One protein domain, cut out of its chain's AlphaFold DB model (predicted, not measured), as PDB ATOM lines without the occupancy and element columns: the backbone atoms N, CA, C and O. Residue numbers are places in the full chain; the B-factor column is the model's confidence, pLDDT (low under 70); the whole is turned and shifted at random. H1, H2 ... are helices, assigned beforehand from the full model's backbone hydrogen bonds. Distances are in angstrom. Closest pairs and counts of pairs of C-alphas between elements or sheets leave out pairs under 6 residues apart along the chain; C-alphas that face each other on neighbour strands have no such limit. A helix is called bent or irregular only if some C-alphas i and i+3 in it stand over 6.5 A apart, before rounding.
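What this domain is: This is residues 2 to 117 of the 249 residues of an uncharacterized protein of Strigamia maritima (UniProt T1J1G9). A long helical arm sticks out with residues 2 to 32 of H1a from a small body, where H1b and H2 form a helical hairpin and H4 packs along it. The short H3 packs on the arm at residues 33 to 37, near the bend of H1. The printed part has 116 residues with four named helices, H1 to H4, and no named strand: all helix. It is extended, with a radius of gyration of the C-alphas of 24.2 A and spans of 90 by 24 by 18 A.

How they stand to each other: H1, residues 2 to 60, was assigned as one helix by its hydrogen bonds but is bent: C-alphas 39 and 42 are 6.7 A apart. Its arms H1a, residues 2 to 39, and H1b, residues 42 to 60, stand at a steep tilt of 48 degrees. H1b touches H2, residues 67 to 88, in a hairpin, opposite ways at a shallow tilt of 19 degrees; their closest C-alphas, Ala 50 and Ala 78, are 4.8 A apart. H2 is irregular, with C-alphas 70 and 73 7.7 A apart. H3, residues 90 to 94, touches H1a; their closest C-alphas, Leu 37 and Val 92, are 6.4 A apart. H4, residues 101 to 115, touches residues 51 to 55 of H1b; the closest C-alphas, Thr 55 and Asn 109, are 7.2 A apart. H1b, H2 and H4 form an up and down bundle, each running against the one before. Every O i to N i+4 pair is within hydrogen-bond range in H1a, H1b, H3 and H4, and 16 of 18 in H2.

Where its parts are: H1a begins at C-alpha 2 (223.163, 181.920, 153.392) and is 56.0 A long; H1b measures 26.9 A, H2 29.9 A and H4 20.7 A. H4 ends at C-alpha 115 (182.732, 124.483, 187.735).

The domain as a whole: The C-alphas farthest apart, Leu 2 and Pro 64, are 89.9 A apart. The printed part has no cut and no long link. Residues 2 to 5 and 7 to 33 have pLDDT under 70.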
ATOM      1  N   LEU A   2     224.018 182.690 154.317       64.38
ATOM      2  CA  LEU A   2     223.163 181.920 153.392       64.38
ATOM      3  C   LEU A   2     223.098 180.400 153.656       64.38
ATOM      4  O   LEU A   2     222.004 179.848 153.678       64.38
ATOM      5  N   LEU A   3     224.222 179.729 153.946       63.22
ATOM      6  CA  LEU A   3     224.217 178.278 154.225       63.22
ATOM      7  C   LEU A   3     223.383 177.886 155.459       63.22
ATOM      8  O   LEU A   3     222.739 176.845 155.451       63.22
ATOM      9  N   LYS A   4     223.368 178.724 156.508       63.75
ATOM     10  CA  LYS A   4     222.560 178.475 157.716       63.75
ATOM     11  C   LYS A   4     221.065 178.632 157.437       63.75
ATOM     12  O   LYS A   4     220.279 177.876 157.991       63.75
ATOM     13  N   LEU A   5     220.686 179.573 156.567       64.69
ATOM     14  CA  LEU A   5     219.294 179.750 156.147       64.69
ATOM     15  C   LEU A   5     218.797 178.544 155.341       64.69
ATOM     16  O   LEU A   5     217.714 178.043 155.605       64.69
ATOM     17  N   ILE A   6     219.613 178.045 154.407       71.31
ATOM     18  CA  ILE A   6     219.275 176.872 153.590       71.31
ATOM     19  C   ILE A   6     219.099 175.632 154.479       71.31
ATOM     20  O   ILE A   6     218.121 174.908 154.326       71.31
ATOM     21  N   TYR A   7     219.988 175.431 155.457       68.38
ATOM     22  CA  TYR A   7     219.904 174.306 156.396       68.38
ATOM     23  C   TYR A   7     218.649 174.367 157.284       68.38
ATOM     24  O   TYR A   7     218.010 173.346 157.518       68.38
ATOM     25  N   LEU A   8     218.265 175.567 157.737       66.62
ATOM     26  CA  LEU A   8     217.035 175.801 158.501       66.62
ATOM     27  C   LEU A   8     215.775 175.534 157.671       66.62
ATOM     28  O   LEU A   8     214.848 174.904 158.169       66.62
ATOM     29  N   VAL A   9     215.747 175.969 156.408       68.50
ATOM     30  CA  VAL A   9     214.609 175.728 155.509       68.50
ATOM     31  C   VAL A   9     214.475 174.235 155.197       68.50
ATOM     32  O   VAL A   9     213.380 173.696 155.325       68.50
ATOM     33  N   LEU A  10     215.581 173.545 154.893       64.62
ATOM     34  CA  LEU A  10     215.587 172.095 154.660       64.62
ATOM     35  C   LEU A  10     215.121 171.306 155.894       64.62
ATOM     36  O   LEU A  10     214.264 170.433 155.758       64.62
ATOM     37  N   HIS A  11     215.599 171.646 157.096       62.28
ATOM     38  CA  HIS A  11     215.136 171.004 158.332       62.28
ATOM     39  C   HIS A  11     213.666 171.290 158.650       62.28
ATOM     40  O   HIS A  11     212.964 170.419 159.154       62.28
ATOM     41  N   CYS A  12     213.177 172.491 158.349       57.91
ATOM     42  CA  CYS A  12     211.778 172.830 158.585       57.91
ATOM     43  C   CYS A  12     210.849 172.064 157.631       57.91
ATOM     44  O   CYS A  12     209.779 171.614 158.039       57.91
ATOM     45  N   THR A  13     211.272 171.858 156.378       62.03
ATOM     46  CA  THR A  13     210.501 171.079 155.398       62.03
ATOM     47  C   THR A  13     210.471 169.584 155.707       62.03
ATOM     48  O   THR A  13     209.433 168.959 155.512       62.03
ATOM     49  N   THR A  14     211.553 169.001 156.238       63.84
ATOM     50  CA  THR A  14     211.572 167.575 156.607       63.84
ATOM     51  C   THR A  14     210.718 167.282 157.838       63.84
ATOM     52  O   THR A  14     210.016 166.276 157.852       63.84
ATOM     53  N   ILE A  15     210.703 168.178 158.831       62.25
ATOM     54  CA  ILE A  15     209.837 168.054 160.018       62.25
ATOM     55  C   ILE A  15     208.358 168.213 159.636       62.25
ATOM     56  O   ILE A  15     207.511 167.459 160.111       62.25
ATOM     57  N   ALA A  16     208.035 169.162 158.751       60.88
ATOM     58  CA  ALA A  16     206.665 169.362 158.281       60.88
ATOM     59  C   ALA A  16     206.138 168.160 157.476       60.88
ATOM     60  O   ALA A  16     204.987 167.765 157.653       60.88
ATOM     61  N   LEU A  17     206.981 167.555 156.631       60.34
ATOM     62  CA  LEU A  17     206.627 166.349 155.877       60.34
ATOM     63  C   LEU A  17     206.452 165.128 156.790       60.34
ATOM     64  O   LEU A  17     205.489 164.394 156.599       60.34
ATOM     65  N   ALA A  18     207.314 164.947 157.798       60.50
ATOM     66  CA  ALA A  18     207.200 163.853 158.769       60.50
ATOM     67  C   ALA A  18     205.900 163.936 159.594       60.50
ATOM     68  O   ALA A  18     205.162 162.961 159.698       60.50
ATOM     69  N   ASN A  19     205.556 165.129 160.092       57.06
ATOM     70  CA  ASN A  19     204.304 165.335 160.827       57.06
ATOM     71  C   ASN A  19     203.061 165.125 159.943       57.06
ATOM     72  O   ASN A  19     202.037 164.644 160.423       57.06
ATOM     73  N   TYR A  20     203.136 165.478 158.656       58.53
ATOM     74  CA  TYR A  20     202.039 165.256 157.712       58.53
ATOM     75  C   TYR A  20     201.846 163.765 157.398       58.53
ATOM     76  O   TYR A  20     200.711 163.295 157.329       58.53
ATOM     77  N   THR A  21     202.933 163.002 157.248       63.16
ATOM     78  CA  THR A  21     202.856 161.550 157.030       63.16
ATOM     79  C   THR A  21     202.333 160.803 158.254       63.16
ATOM     80  O   THR A  21     201.537 159.881 158.092       63.16
ATOM     81  N   ASP A  22     202.703 161.221 159.465       60.88
ATOM     82  CA  ASP A  22     202.198 160.622 160.709       60.88
ATOM     83  C   ASP A  22     200.701 160.908 160.909       60.88
ATOM     84  O   ASP A  22     199.938 160.026 161.297       60.88
ATOM     85  N   PHE A  23     200.245 162.117 160.569       59.16
ATOM     86  CA  PHE A  23     198.823 162.468 160.626       59.16
ATOM     87  C   PHE A  23     197.992 161.684 159.594       59.16
ATOM     88  O   PHE A  23     196.961 161.106 159.926       59.16
ATOM     89  N   PHE A  24     198.472 161.582 158.351       62.16
ATOM     90  CA  PHE A  24     197.768 160.857 157.290       62.16
ATOM     91  C   PHE A  24     197.727 159.337 157.524       62.16
ATOM     92  O   PHE A  24     196.741 158.678 157.197       62.16
ATOM     93  N   THR A  25     198.784 158.765 158.106       62.34
ATOM     94  CA  THR A  25     198.810 157.342 158.484       62.34
ATOM     95  C   THR A  25     197.904 157.045 159.676       62.34
ATOM     96  O   THR A  25     197.274 155.989 159.697       62.34
ATOM     97  N   TYR A  26     197.778 157.977 160.625       61.38
ATOM     98  CA  TYR A  26     196.811 157.885 161.718       61.38
ATOM     99  C   TYR A  26     195.362 157.888 161.210       61.38
ATOM    100  O   TYR A  26     194.597 156.995 161.569       61.38
ATOM    101  N   ASP A  27     195.006 158.819 160.322       65.38
ATOM    102  CA  ASP A  27     193.653 158.910 159.752       65.38
ATOM    103  C   ASP A  27     193.290 157.683 158.901       65.38
ATOM    104  O   ASP A  27     192.162 157.190 158.957       65.38
ATOM    105  N   LEU A  28     194.246 157.146 158.137       64.12
ATOM    106  CA  LEU A  28     194.045 155.915 157.369       64.12
ATOM    107  C   LEU A  28     193.841 154.696 158.271       64.12
ATOM    108  O   LEU A  28     192.953 153.892 157.999       64.12
ATOM    109  N   LYS A  29     194.631 154.578 159.344       65.81
ATOM    110  CA  LYS A  29     194.481 153.499 160.324       65.81
ATOM    111  C   LYS A  29     193.136 153.591 161.045       65.81
ATOM    112  O   LYS A  29     192.437 152.594 161.150       65.81
ATOM    113  N   TYR A  30     192.737 154.793 161.457       64.88
ATOM    114  CA  TYR A  30     191.449 155.032 162.106       64.88
ATOM    115  C   TYR A  30     190.266 154.674 161.189       64.88
ATOM    116  O   TYR A  30     189.337 153.991 161.612       64.88
ATOM    117  N   ALA A  31     190.318 155.062 159.912       63.75
ATOM    118  CA  ALA A  31     189.281 154.721 158.938       63.75
ATOM    119  C   ALA A  31     189.235 153.217 158.594       63.75
ATOM    120  O   ALA A  31     188.178 152.695 158.227       63.75
ATOM    121  N   GLU A  32     190.368 152.513 158.682       68.00
ATOM    122  CA  GLU A  32     190.436 151.058 158.521       68.00
ATOM    123  C   GLU A  32     189.864 150.329 159.746       68.00
ATOM    124  O   GLU A  32     189.027 149.440 159.575       68.00
ATOM    125  N   ASP A  33     190.226 150.764 160.957       68.94
ATOM    126  CA  ASP A  33     189.701 150.243 162.224       68.94
ATOM    127  C   ASP A  33     188.182 150.468 162.321       68.94
ATOM    128  O   ASP A  33     187.444 149.557 162.684       68.94
ATOM    129  N   GLU A  34     187.672 151.630 161.901       71.31
ATOM    130  CA  GLU A  34     186.232 151.924 161.865       71.31
ATOM    131  C   GLU A  34     185.489 151.050 160.837       71.31
ATOM    132  O   GLU A  34     184.378 150.573 161.084       71.31
ATOM    133  N   ARG A  35     186.101 150.765 159.681       72.62
ATOM    134  CA  ARG A  35     185.518 149.867 158.673       72.62
ATOM    135  C   ARG A  35     185.497 148.411 159.147       72.62
ATOM    136  O   ARG A  35     184.492 147.737 158.923       72.62
ATOM    137  N   ARG A  36     186.561 147.940 159.806       72.12
ATOM    138  CA  ARG A  36     186.608 146.593 160.399       72.12
ATOM    139  C   ARG A  36     185.679 146.460 161.599       72.12
ATOM    140  O   ARG A  36     184.992 145.451 161.729       72.12
ATOM    141  N   LEU A  37     185.582 147.491 162.432       75.56
ATOM    142  CA  LEU A  37     184.625 147.529 163.531       75.56
ATOM    143  C   LEU A  37     183.195 147.402 163.003       75.56
ATOM    144  O   LEU A  37     182.419 146.620 163.540       75.56
ATOM    145  N   ASN A  38     182.868 148.084 161.902       78.69
ATOM    146  CA  ASN A  38     181.567 147.948 161.252       78.69
ATOM    147  C   ASN A  38     181.300 146.526 160.719       78.69
ATOM    148  O   ASN A  38     180.159 146.071 160.796       78.69
ATOM    149  N   SER A  39     182.312 145.789 160.234       83.19
ATOM    150  CA  SER A  39     182.138 144.370 159.866       83.19
ATOM    151  C   SER A  39     182.016 143.441 161.079       83.19
ATOM    152  O   SER A  39     181.238 142.492 161.041       83.19
ATOM    153  N   CYS A  40     182.718 143.739 162.174       92.50
ATOM    154  CA  CYS A  40     182.697 142.956 163.414       92.50
ATOM    155  C   CYS A  40     181.493 143.275 164.318       92.50
ATOM    156  O   CYS A  40     181.172 142.507 165.227       92.50
ATOM    157  N   HIS A  41     180.791 144.383 164.068       90.06
ATOM    158  CA  HIS A  41     179.669 144.828 164.890       90.06
ATOM    159  C   HIS A  41     178.529 143.803 164.931       90.06
ATOM    160  O   HIS A  41     177.977 143.535 165.995       90.06
ATOM    161  N   GLY A  42     178.228 143.156 163.801       91.38
ATOM    162  CA  GLY A  42     177.206 142.104 163.753       91.38
ATOM    163  C   GLY A  42     177.567 140.877 164.599       91.38
ATOM    164  O   GLY A  42     176.701 140.305 165.267       91.38
ATOM    165  N   LEU A  43     178.849 140.492 164.631       94.25
ATOM    166  CA  LEU A  43     179.334 139.410 165.494       94.25
ATOM    167  C   LEU A  43     179.244 139.801 166.971       94.25
ATOM    168  O   LEU A  43     178.802 138.991 167.785       94.25
ATOM    169  N   LEU A  44     179.575 141.051 167.310       94.19
ATOM    170  CA  LEU A  44     179.433 141.585 168.664       94.19
ATOM    171  C   LEU A  44     177.977 141.543 169.153       94.19
ATOM    172  O   LEU A  44     177.715 141.061 170.257       94.19
ATOM    173  N   GLU A  45     177.022 142.005 168.343       95.06
ATOM    174  CA  GLU A  45     175.592 141.944 168.678       95.06
ATOM    175  C   GLU A  45     175.116 140.497 168.861       95.06
ATOM    176  O   GLU A  45     174.416 140.176 169.827       95.06
ATOM    177  N   THR A  46     175.553 139.605 167.969       96.50
ATOM    178  CA  THR A  46     175.204 138.181 168.022       96.50
ATOM    179  C   THR A  46     175.774 137.516 169.275       96.50
ATOM    180  O   THR A  46     175.052 136.794 169.968       96.50
ATOM    181  N   TYR A  47     177.036 137.790 169.620       96.94
ATOM    182  CA  TYR A  47     177.668 137.271 170.832       96.94
ATOM    183  C   TYR A  47     176.983 137.809 172.086       96.94
ATOM    184  O   TYR A  47     176.684 137.040 172.996       96.94
ATOM    185  N   SER A  48     176.671 139.107 172.119       96.88
ATOM    186  CA  SER A  48     175.950 139.741 173.227       96.88
ATOM    187  C   SER A  48     174.615 139.039 173.496       96.88
ATOM    188  O   SER A  48     174.346 138.613 174.622       96.88
ATOM    189  N   ALA A  49     173.813 138.813 172.450       98.06
ATOM    190  CA  ALA A  49     172.544 138.102 172.569       98.06
ATOM    191  C   ALA A  49     172.728 136.630 172.987       98.06
ATOM    192  O   ALA A  49     172.015 136.138 173.867       98.06
ATOM    193  N   ALA A  50     173.684 135.914 172.386       98.25
ATOM    194  CA  ALA A  50     173.945 134.508 172.693       98.25
ATOM    195  C   ALA A  50     174.453 134.312 174.132       98.25
ATOM    196  O   ALA A  50     173.949 133.452 174.858       98.25
ATOM    197  N   SER A  51     175.392 135.149 174.574       97.75
ATOM    198  CA  SER A  51     175.957 135.146 175.925       97.75
ATOM    199  C   SER A  51     174.914 135.518 176.983       97.75
ATOM    200  O   SER A  51     174.808 134.849 178.017       97.75
ATOM    201  N   ALA A  52     174.065 136.515 176.708       98.06
ATOM    202  CA  ALA A  52     172.947 136.866 177.581       98.06
ATOM    203  C   ALA A  52     171.944 135.710 177.713       98.06
ATOM    204  O   ALA A  52     171.515 135.388 178.822       98.06
ATOM    205  N   ASN A  53     171.614 135.033 176.607       98.44
ATOM    206  CA  ASN A  53     170.743 133.857 176.624       98.44
ATOM    207  C   ASN A  53     171.352 132.692 177.412       98.44
ATOM    208  O   ASN A  53     170.641 132.030 178.171       98.44
ATOM    209  N   PHE A  54     172.656 132.442 177.265       98.31
ATOM    210  CA  PHE A  54     173.342 131.414 178.043       98.31
ATOM    211  C   PHE A  54     173.332 131.743 179.537       98.31
ATOM    212  O   PHE A  54     172.872 130.930 180.340       98.31
ATOM    213  N   THR A  55     173.726 132.964 179.902       97.81
ATOM    214  CA  THR A  55     173.700 133.447 181.290       97.81
ATOM    215  C   THR A  55     172.293 133.353 181.884       97.81
ATOM    216  O   THR A  55     172.108 132.837 182.988       97.81
ATOM    217  N   GLY A  56     171.277 133.785 181.134       98.19
ATOM    218  CA  GLY A  56     169.876 133.668 181.528       98.19
ATOM    219  C   GLY A  56     169.461 132.216 181.762       98.19
ATOM    220  O   GLY A  56     168.837 131.910 182.779       98.19
ATOM    221  N   CYS A  57     169.865 131.298 180.880       98.56
ATOM    222  CA  CYS A  57     169.609 129.873 181.059       98.56
ATOM    223  C   CYS A  57     170.255 129.326 182.339       98.56
ATOM    224  O   CYS A  57     169.582 128.619 183.097       98.56
ATOM    225  N   LEU A  58     171.518 129.670 182.613       97.94
ATOM    226  CA  LEU A  58     172.220 129.237 183.826       97.94
ATOM    227  C   LEU A  58     171.468 129.665 185.089       97.94
ATOM    228  O   LEU A  58     171.230 128.846 185.976       97.94
ATOM    229  N   VAL A  59     171.043 130.931 185.153       97.62
ATOM    230  CA  VAL A  59     170.322 131.479 186.310       97.62
ATOM    231  C   VAL A  59     168.963 130.800 186.495       97.62
ATOM    232  O   VAL A  59     168.623 130.397 187.608       97.62
ATOM    233  N   LEU A  60     168.197 130.622 185.414       98.06
ATOM    234  CA  LEU A  60     166.869 129.998 185.468       98.06
ATOM    235  C   LEU A  60     166.915 128.516 185.867       98.06
ATOM    236  O   LEU A  60     165.950 128.010 186.434       98.06
ATOM    237  N   ASN A  61     168.030 127.829 185.607       97.81
ATOM    238  CA  ASN A  61     168.217 126.406 185.911       97.81
ATOM    239  C   ASN A  61     169.168 126.165 187.097       97.81
ATOM    240  O   ASN A  61     169.673 125.055 187.272       97.81
ATOM    241  N   ALA A  62     169.406 127.187 187.927       96.06
ATOM    242  CA  ALA A  62     170.282 127.091 189.092       96.06
ATOM    243  C   ALA A  62     169.645 126.344 190.278       96.06
ATOM    244  O   ALA A  62     170.371 125.894 191.165       96.06
ATOM    245  N   LYS A  63     168.305 126.229 190.340       93.94
ATOM    246  CA  LYS A  63     167.582 125.516 191.410       93.94
ATOM    247  C   LYS A  63     166.260 124.890 190.925       93.94
ATOM    248  O   LYS A  63     165.354 125.643 190.573       93.94
ATOM    249  N   PRO A  64     166.085 123.555 191.020       93.50
ATOM    250  CA  PRO A  64     167.150 122.556 191.197       93.50
ATOM    251  C   PRO A  64     168.179 122.657 190.061       93.50
ATOM    252  O   PRO A  64     167.844 123.119 188.967       93.50
ATOM    253  N   ILE A  65     169.427 122.268 190.325       96.19
ATOM    254  CA  ILE A  65     170.508 122.418 189.347       96.19
ATOM    255  C   ILE A  65     170.229 121.496 188.158       96.19
ATOM    256  O   ILE A  65     170.146 120.275 188.291       96.19
ATOM    257  N   SER A  66     170.069 122.101 186.984       96.62
ATOM    258  CA  SER A  66     169.894 121.400 185.704       96.62
ATOM    259  C   SER A  66     170.601 122.115 184.548       96.62
ATOM    260  O   SER A  66     170.217 121.990 183.381       96.62
ATOM    261  N   VAL A  67     171.618 122.908 184.893       97.44
ATOM    262  CA  VAL A  67     172.335 123.810 183.993       97.44
ATOM    263  C   VAL A  67     173.005 123.069 182.843       97.44
ATOM    264  O   VAL A  67     172.947 123.548 181.713       97.44
ATOM    265  N   CYS A  68     173.580 121.886 183.082       97.25
ATOM    266  CA  CYS A  68     174.326 121.181 182.045       97.25
ATOM    267  C   CYS A  68     173.387 120.741 180.918       97.25
ATOM    268  O   CYS A  68     173.603 121.070 179.757       97.25
ATOM    269  N   ARG A  69     172.294 120.050 181.253       95.94
ATOM    270  CA  ARG A  69     171.341 119.521 180.264       95.94
ATOM    271  C   ARG A  69     170.461 120.579 179.625       95.94
ATOM    272  O   ARG A  69     170.001 120.373 178.507       95.94
ATOM    273  N   LYS A  70     170.131 121.642 180.358       97.19
ATOM    274  CA  LYS A  70     169.182 122.658 179.886       97.19
ATOM    275  C   LYS A  70     169.849 123.767 179.085       97.19
ATOM    276  O   LYS A  70     169.156 124.372 178.277       97.19
ATOM    277  N   CYS A  71     171.145 124.008 179.297       97.56
ATOM    278  CA  CYS A  71     171.845 125.167 178.742       97.56
ATOM    279  C   CYS A  71     172.964 124.829 177.752       97.56
ATOM    280  O   CYS A  71     173.659 125.742 177.306       97.56
ATOM    281  N   GLU A  72     173.143 123.552 177.396       95.44
ATOM    282  CA  GLU A  72     174.145 123.108 176.415       95.44
ATOM    283  C   GLU A  72     174.002 123.860 175.084       95.44
ATOM    284  O   GLU A  72     174.974 124.437 174.603       95.44
ATOM    285  N   GLN A  73     172.780 123.967 174.554       95.25
ATOM    286  CA  GLN A  73     172.554 124.622 173.267       95.25
ATOM    287  C   GLN A  73     172.924 126.110 173.309       95.25
ATOM    288  O   GLN A  73     173.576 126.621 172.402       95.25
ATOM    289  N   GLN A  74     172.507 126.827 174.358       97.31
ATOM    290  CA  GLN A  74     172.799 128.254 174.504       97.31
ATOM    291  C   GLN A  74     174.300 128.491 174.674       97.31
ATOM    292  O   GLN A  74     174.833 129.431 174.088       97.31
ATOM    293  N   ARG A  75     174.985 127.617 175.421       96.31
ATOM    294  CA  ARG A  75     176.444 127.626 175.528       96.31
ATOM    295  C   ARG A  75     177.099 127.425 174.166       96.31
ATOM    296  O   ARG A  75     177.980 128.194 173.806       96.31
ATOM    297  N   SER A  76     176.677 126.396 173.429       95.19
ATOM    298  CA  SER A  76     177.222 126.056 172.113       95.19
ATOM    299  C   SER A  76     177.091 127.239 171.153       95.19
ATOM    300  O   SER A  76     178.071 127.633 170.527       95.19
ATOM    301  N   ASN A  77     175.927 127.895 171.137       96.44
ATOM    302  CA  ASN A  77     175.700 129.096 170.335       96.44
ATOM    303  C   ASN A  77     176.643 130.248 170.724       96.44
ATOM    304  O   ASN A  77     177.221 130.878 169.845       96.44
ATOM    305  N   ALA A  78     176.810 130.530 172.021       97.38
ATOM    306  CA  ALA A  78     177.702 131.597 172.481       97.38
ATOM    307  C   ALA A  78     179.171 131.306 172.134       97.38
ATOM    308  O   ALA A  78     179.860 132.176 171.604       97.38
ATOM    309  N   LEU A  79     179.618 130.067 172.359       95.88
ATOM    310  CA  LEU A  79     180.984 129.629 172.083       95.88
ATOM    311  C   LEU A  79     181.312 129.675 170.586       95.88
ATOM    312  O   LEU A  79     182.393 130.116 170.212       95.88
ATOM    313  N   GLN A  80     180.389 129.252 169.720       96.19
ATOM    314  CA  GLN A  80     180.595 129.302 168.270       96.19
ATOM    315  C   GLN A  80     180.829 130.733 167.781       96.19
ATOM    316  O   GLN A  80     181.749 130.968 167.004       96.19
ATOM    317  N   VAL A  81     180.036 131.695 168.262       97.00
ATOM    318  CA  VAL A  81     180.208 133.103 167.878       97.00
ATOM    319  C   VAL A  81     181.517 133.661 168.436       97.00
ATOM    320  O   VAL A  81     182.216 134.380 167.731       97.00
ATOM    321  N   TYR A  82     181.883 133.298 169.668       97.19
ATOM    322  CA  TYR A  82     183.152 133.715 170.264       97.19
ATOM    323  C   TYR A  82     184.370 133.218 169.476       97.19
ATOM    324  O   TYR A  82     185.284 133.995 169.222       97.19
ATOM    325  N   ILE A  83     184.360 131.958 169.024       96.75
ATOM    326  CA  ILE A  83     185.437 131.390 168.195       96.75
ATOM    327  C   ILE A  83     185.590 132.171 166.883       96.75
ATOM    328  O   ILE A  83     186.710 132.441 166.463       96.75
ATOM    329  N   ILE A  84     184.480 132.574 166.256       96.00
ATOM    330  CA  ILE A  84     184.521 133.402 165.040       96.00
ATOM    331  C   ILE A  84     185.099 134.788 165.355       96.00
ATOM    332  O   ILE A  84     185.930 135.286 164.605       96.00
ATOM    333  N   ILE A  85     184.721 135.400 166.485       95.25
ATOM    334  CA  ILE A  85     185.303 136.679 166.924       95.25
ATOM    335  C   ILE A  85     186.816 136.552 167.146       95.25
ATOM    336  O   ILE A  85     187.548 137.452 166.749       95.25
ATOM    337  N   GLN A  86     187.286 135.453 167.743       95.19
ATOM    338  CA  GLN A  86     188.718 135.196 167.928       95.19
ATOM    339  C   GLN A  86     189.482 135.049 166.606       95.19
ATOM    340  O   GLN A  86     190.653 135.408 166.550       95.19
ATOM    341  N   ASP A  87     188.853 134.514 165.560       93.94
ATOM    342  CA  ASP A  87     189.510 134.318 164.262       93.94
ATOM    343  C   ASP A  87     189.468 135.587 163.393       93.94
ATOM    344  O   ASP A  87     190.464 135.971 162.783       93.94
ATOM    345  N   GLU A  88     188.322 136.274 163.363       92.19
ATOM    346  CA  GLU A  88     188.061 137.359 162.408       92.19
ATOM    347  C   GLU A  88     188.194 138.772 163.000       92.19
ATOM    348  O   GLU A  88     188.392 139.729 162.250       92.19
ATOM    349  N   CYS A  89     188.057 138.930 164.322       92.25
ATOM    350  CA  CYS A  89     187.853 140.229 164.978       92.25
ATOM    351  C   CYS A  89     188.678 140.422 166.263       92.25
ATOM    352  O   CYS A  89     188.355 141.293 167.076       92.25
ATOM    353  N   ASP A  90     189.728 139.628 166.473       91.44
ATOM    354  CA  ASP A  90     190.541 139.644 167.695       91.44
ATOM    355  C   ASP A  90     191.173 141.017 167.985       91.44
ATOM    356  O   ASP A  90     191.053 141.548 169.093       91.44
ATOM    357  N   ASP A  91     191.779 141.633 166.970       88.00
ATOM    358  CA  ASP A  91     192.489 142.913 167.062       88.00
ATOM    359  C   ASP A  91     191.559 144.098 167.357       88.00
ATOM    360  O   ASP A  91     191.984 145.078 167.974       88.00
ATOM    361  N   VAL A  92     190.289 143.996 166.956       88.25
ATOM    362  CA  VAL A  92     189.288 145.065 167.093       88.25
ATOM    363  C   VAL A  92     188.359 144.866 168.297       88.25
ATOM    364  O   VAL A  92     187.880 145.852 168.856       88.25
ATOM    365  N   LEU A  93     188.085 143.625 168.716       89.56
ATOM    366  CA  LEU A  93     187.103 143.324 169.769       89.56
ATOM    367  C   LEU A  93     187.692 142.724 171.054       89.56
ATOM    368  O   LEU A  93     187.132 142.960 172.125       89.56
ATOM    369  N   LEU A  94     188.782 141.953 170.988       90.50
ATOM    370  CA  LEU A  94     189.328 141.241 172.158       90.50
ATOM    371  C   LEU A  94     190.571 141.928 172.730       90.50
ATOM    372  O   LEU A  94     190.701 142.072 173.944       90.50
ATOM    373  N   ASN A  95     191.452 142.411 171.855       85.19
ATOM    374  CA  ASN A  95     192.732 143.030 172.214       85.19
ATOM    375  C   ASN A  95     192.765 144.554 172.003       85.19
ATOM    376  O   ASN A  95     193.825 145.177 172.099       85.19
ATOM    377  N   ALA A  96     191.610 145.171 171.737       84.31
ATOM    378  CA  ALA A  96     191.503 146.603 171.459       84.31
ATOM    379  C   ALA A  96     191.532 147.490 172.717       84.31
ATOM    380  O   ALA A  96     191.883 148.671 172.643       84.31
ATOM    381  N   ASP A  97     191.178 146.946 173.883       86.44
ATOM    382  CA  ASP A  97     191.111 147.692 175.137       86.44
ATOM    383  C   ASP A  97     191.664 146.888 176.329       86.44
ATOM    384  O   ASP A  97     191.868 145.683 176.257       86.44
ATOM    385  N   ARG A  98     191.955 147.572 177.444       88.56
ATOM    386  CA  ARG A  98     192.528 146.942 178.654       88.56
ATOM    387  C   ARG A  98     191.507 146.198 179.517       88.56
ATOM    388  O   ARG A  98     191.913 145.493 180.436       88.56
ATOM    389  N   LEU A  99     190.218 146.459 179.326       90.12
ATOM    390  CA  LEU A  99     189.144 145.862 180.111       90.12
ATOM    391  C   LEU A  99     188.736 144.497 179.538       90.12
ATOM    392  O   LEU A  99     188.329 143.639 180.315       90.12
ATOM    393  N   GLN A 100     188.857 144.304 178.220       91.56
ATOM    394  CA  GLN A 100     188.629 143.043 177.503       91.56
ATOM    395  C   GLN A 100     187.298 142.396 177.909       91.56
ATOM    396  O   GLN A 100     187.232 141.263 178.396       91.56
ATOM    397  N   VAL A 101     186.207 143.159 177.775       92.69
ATOM    398  CA  VAL A 101     184.886 142.773 178.305       92.69
ATOM    399  C   VAL A 101     184.409 141.449 177.716       92.69
ATOM    400  O   VAL A 101     183.903 140.605 178.450       92.69
ATOM    401  N   ILE A 102     184.577 141.261 176.405       94.50
ATOM    402  CA  ILE A 102     184.095 140.075 175.687       94.50
ATOM    403  C   ILE A 102     184.830 138.826 176.183       94.50
ATOM    404  O   ILE A 102     184.180 137.868 176.592       94.50
ATOM    405  N   GLU A 103     186.161 138.874 176.243       94.69
ATOM    406  CA  GLU A 103     186.992 137.784 176.766       94.69
ATOM    407  C   GLU A 103     186.666 137.481 178.237       94.69
ATOM    408  O   GLU A 103     186.505 136.325 178.626       94.69
ATOM    409  N   THR A 104     186.475 138.515 179.062       95.38
ATOM    410  CA  THR A 104     186.106 138.350 180.477       95.38
ATOM    411  C   THR A 104     184.739 137.681 180.641       95.38
ATOM    412  O   THR A 104     184.555 136.832 181.520       95.38
ATOM    413  N   VAL A 105     183.754 138.065 179.826       96.19
ATOM    414  CA  VAL A 105     182.416 137.458 179.837       96.19
ATOM    415  C   VAL A 105     182.492 135.997 179.400       96.19
ATOM    416  O   VAL A 105     181.922 135.141 180.079       96.19
ATOM    417  N   ASP A 106     183.234 135.697 178.334       96.69
ATOM    418  CA  ASP A 106     183.403 134.329 177.846       96.69
ATOM    419  C   ASP A 106     184.084 133.429 178.882       96.69
ATOM    420  O   ASP A 106     183.567 132.371 179.244       96.69
ATOM    421  N   ALA A 107     185.177 133.912 179.474       96.44
ATOM    422  CA  ALA A 107     185.897 133.201 180.522       96.44
ATOM    423  C   ALA A 107     185.014 132.918 181.746       96.44
ATOM    424  O   ALA A 107     185.085 131.838 182.339       96.44
ATOM    425  N   ASN A 108     184.147 133.858 182.135       96.56
ATOM    426  CA  ASN A 108     183.194 133.643 183.225       96.56
ATOM    427  C   ASN A 108     182.130 132.598 182.864       96.56
ATOM    428  O   ASN A 108     181.800 131.747 183.695       96.56
ATOM    429  N   ASN A 109     181.629 132.626 181.631       96.12
ATOM    430  CA  ASN A 109     180.688 131.641 181.109       96.12
ATOM    431  C   ASN A 109     181.297 130.228 181.095       96.12
ATOM    432  O   ASN A 109     180.691 129.288 181.620       96.12
ATOM    433  N   GLU A 110     182.519 130.076 180.578       95.81
ATOM    434  CA  GLU A 110     183.253 128.805 180.598       95.81
ATOM    435  C   GLU A 110     183.549 128.353 182.032       95.81
ATOM    436  O   GLU A 110     183.410 127.176 182.366       95.81
ATOM    437  N   LYS A 111     183.896 129.283 182.927       97.12
ATOM    438  CA  LYS A 111     184.125 128.975 184.341       97.12
ATOM    439  C   LYS A 111     182.871 128.436 185.019       97.12
ATOM    440  O   LYS A 111     182.973 127.481 185.787       97.12
ATOM    441  N   LEU A 112     181.696 129.011 184.765       96.06
ATOM    442  CA  LEU A 112     180.435 128.507 185.321       96.06
ATOM    443  C   LEU A 112     180.124 127.097 184.802       96.06
ATOM    444  O   LEU A 112     179.763 126.220 185.589       96.06
ATOM    445  N   TRP A 113     180.323 126.862 183.504       96.38
ATOM    446  CA  TRP A 113     180.115 125.557 182.875       96.38
ATOM    447  C   TRP A 113     181.073 124.477 183.408       96.38
ATOM    448  O   TRP A 113     180.643 123.393 183.811       96.38
ATOM    449  N   SER A 114     182.368 124.790 183.472       95.94
ATOM    450  CA  SER A 114     183.414 123.892 183.976       95.94
ATOM    451  C   SER A 114     183.333 123.658 185.485       95.94
ATOM    452  O   SER A 114     183.536 122.534 185.929       95.94
ATOM    453  N   SER A 115     182.944 124.658 186.285       95.50
ATOM    454  CA  SER A 115     182.732 124.483 187.735       95.50
ATOM    455  C   SER A 115     181.602 123.499 188.046       95.50
ATOM    456  O   SER A 115     181.583 122.893 189.115       95.50
ATOM    457  N   ALA A 116     180.659 123.330 187.116       96.00
ATOM    458  CA  ALA A 116     179.605 122.328 187.196       96.00
ATOM    459  C   ALA A 116     180.009 120.963 186.600       96.00
ATOM    460  O   ALA A 116     179.185 120.043 186.583       96.00
ATOM    461  N   ASN A 117     181.251 120.820 186.119       96.75
ATOM    462  CA  ASN A 117     181.775 119.657 185.398       96.75
ATOM    463  C   ASN A 117     180.860 119.199 184.254       96.75
ATOM    464  O   ASN A 117     180.699 117.999 184.012       96.75
TER     465      ASN A 117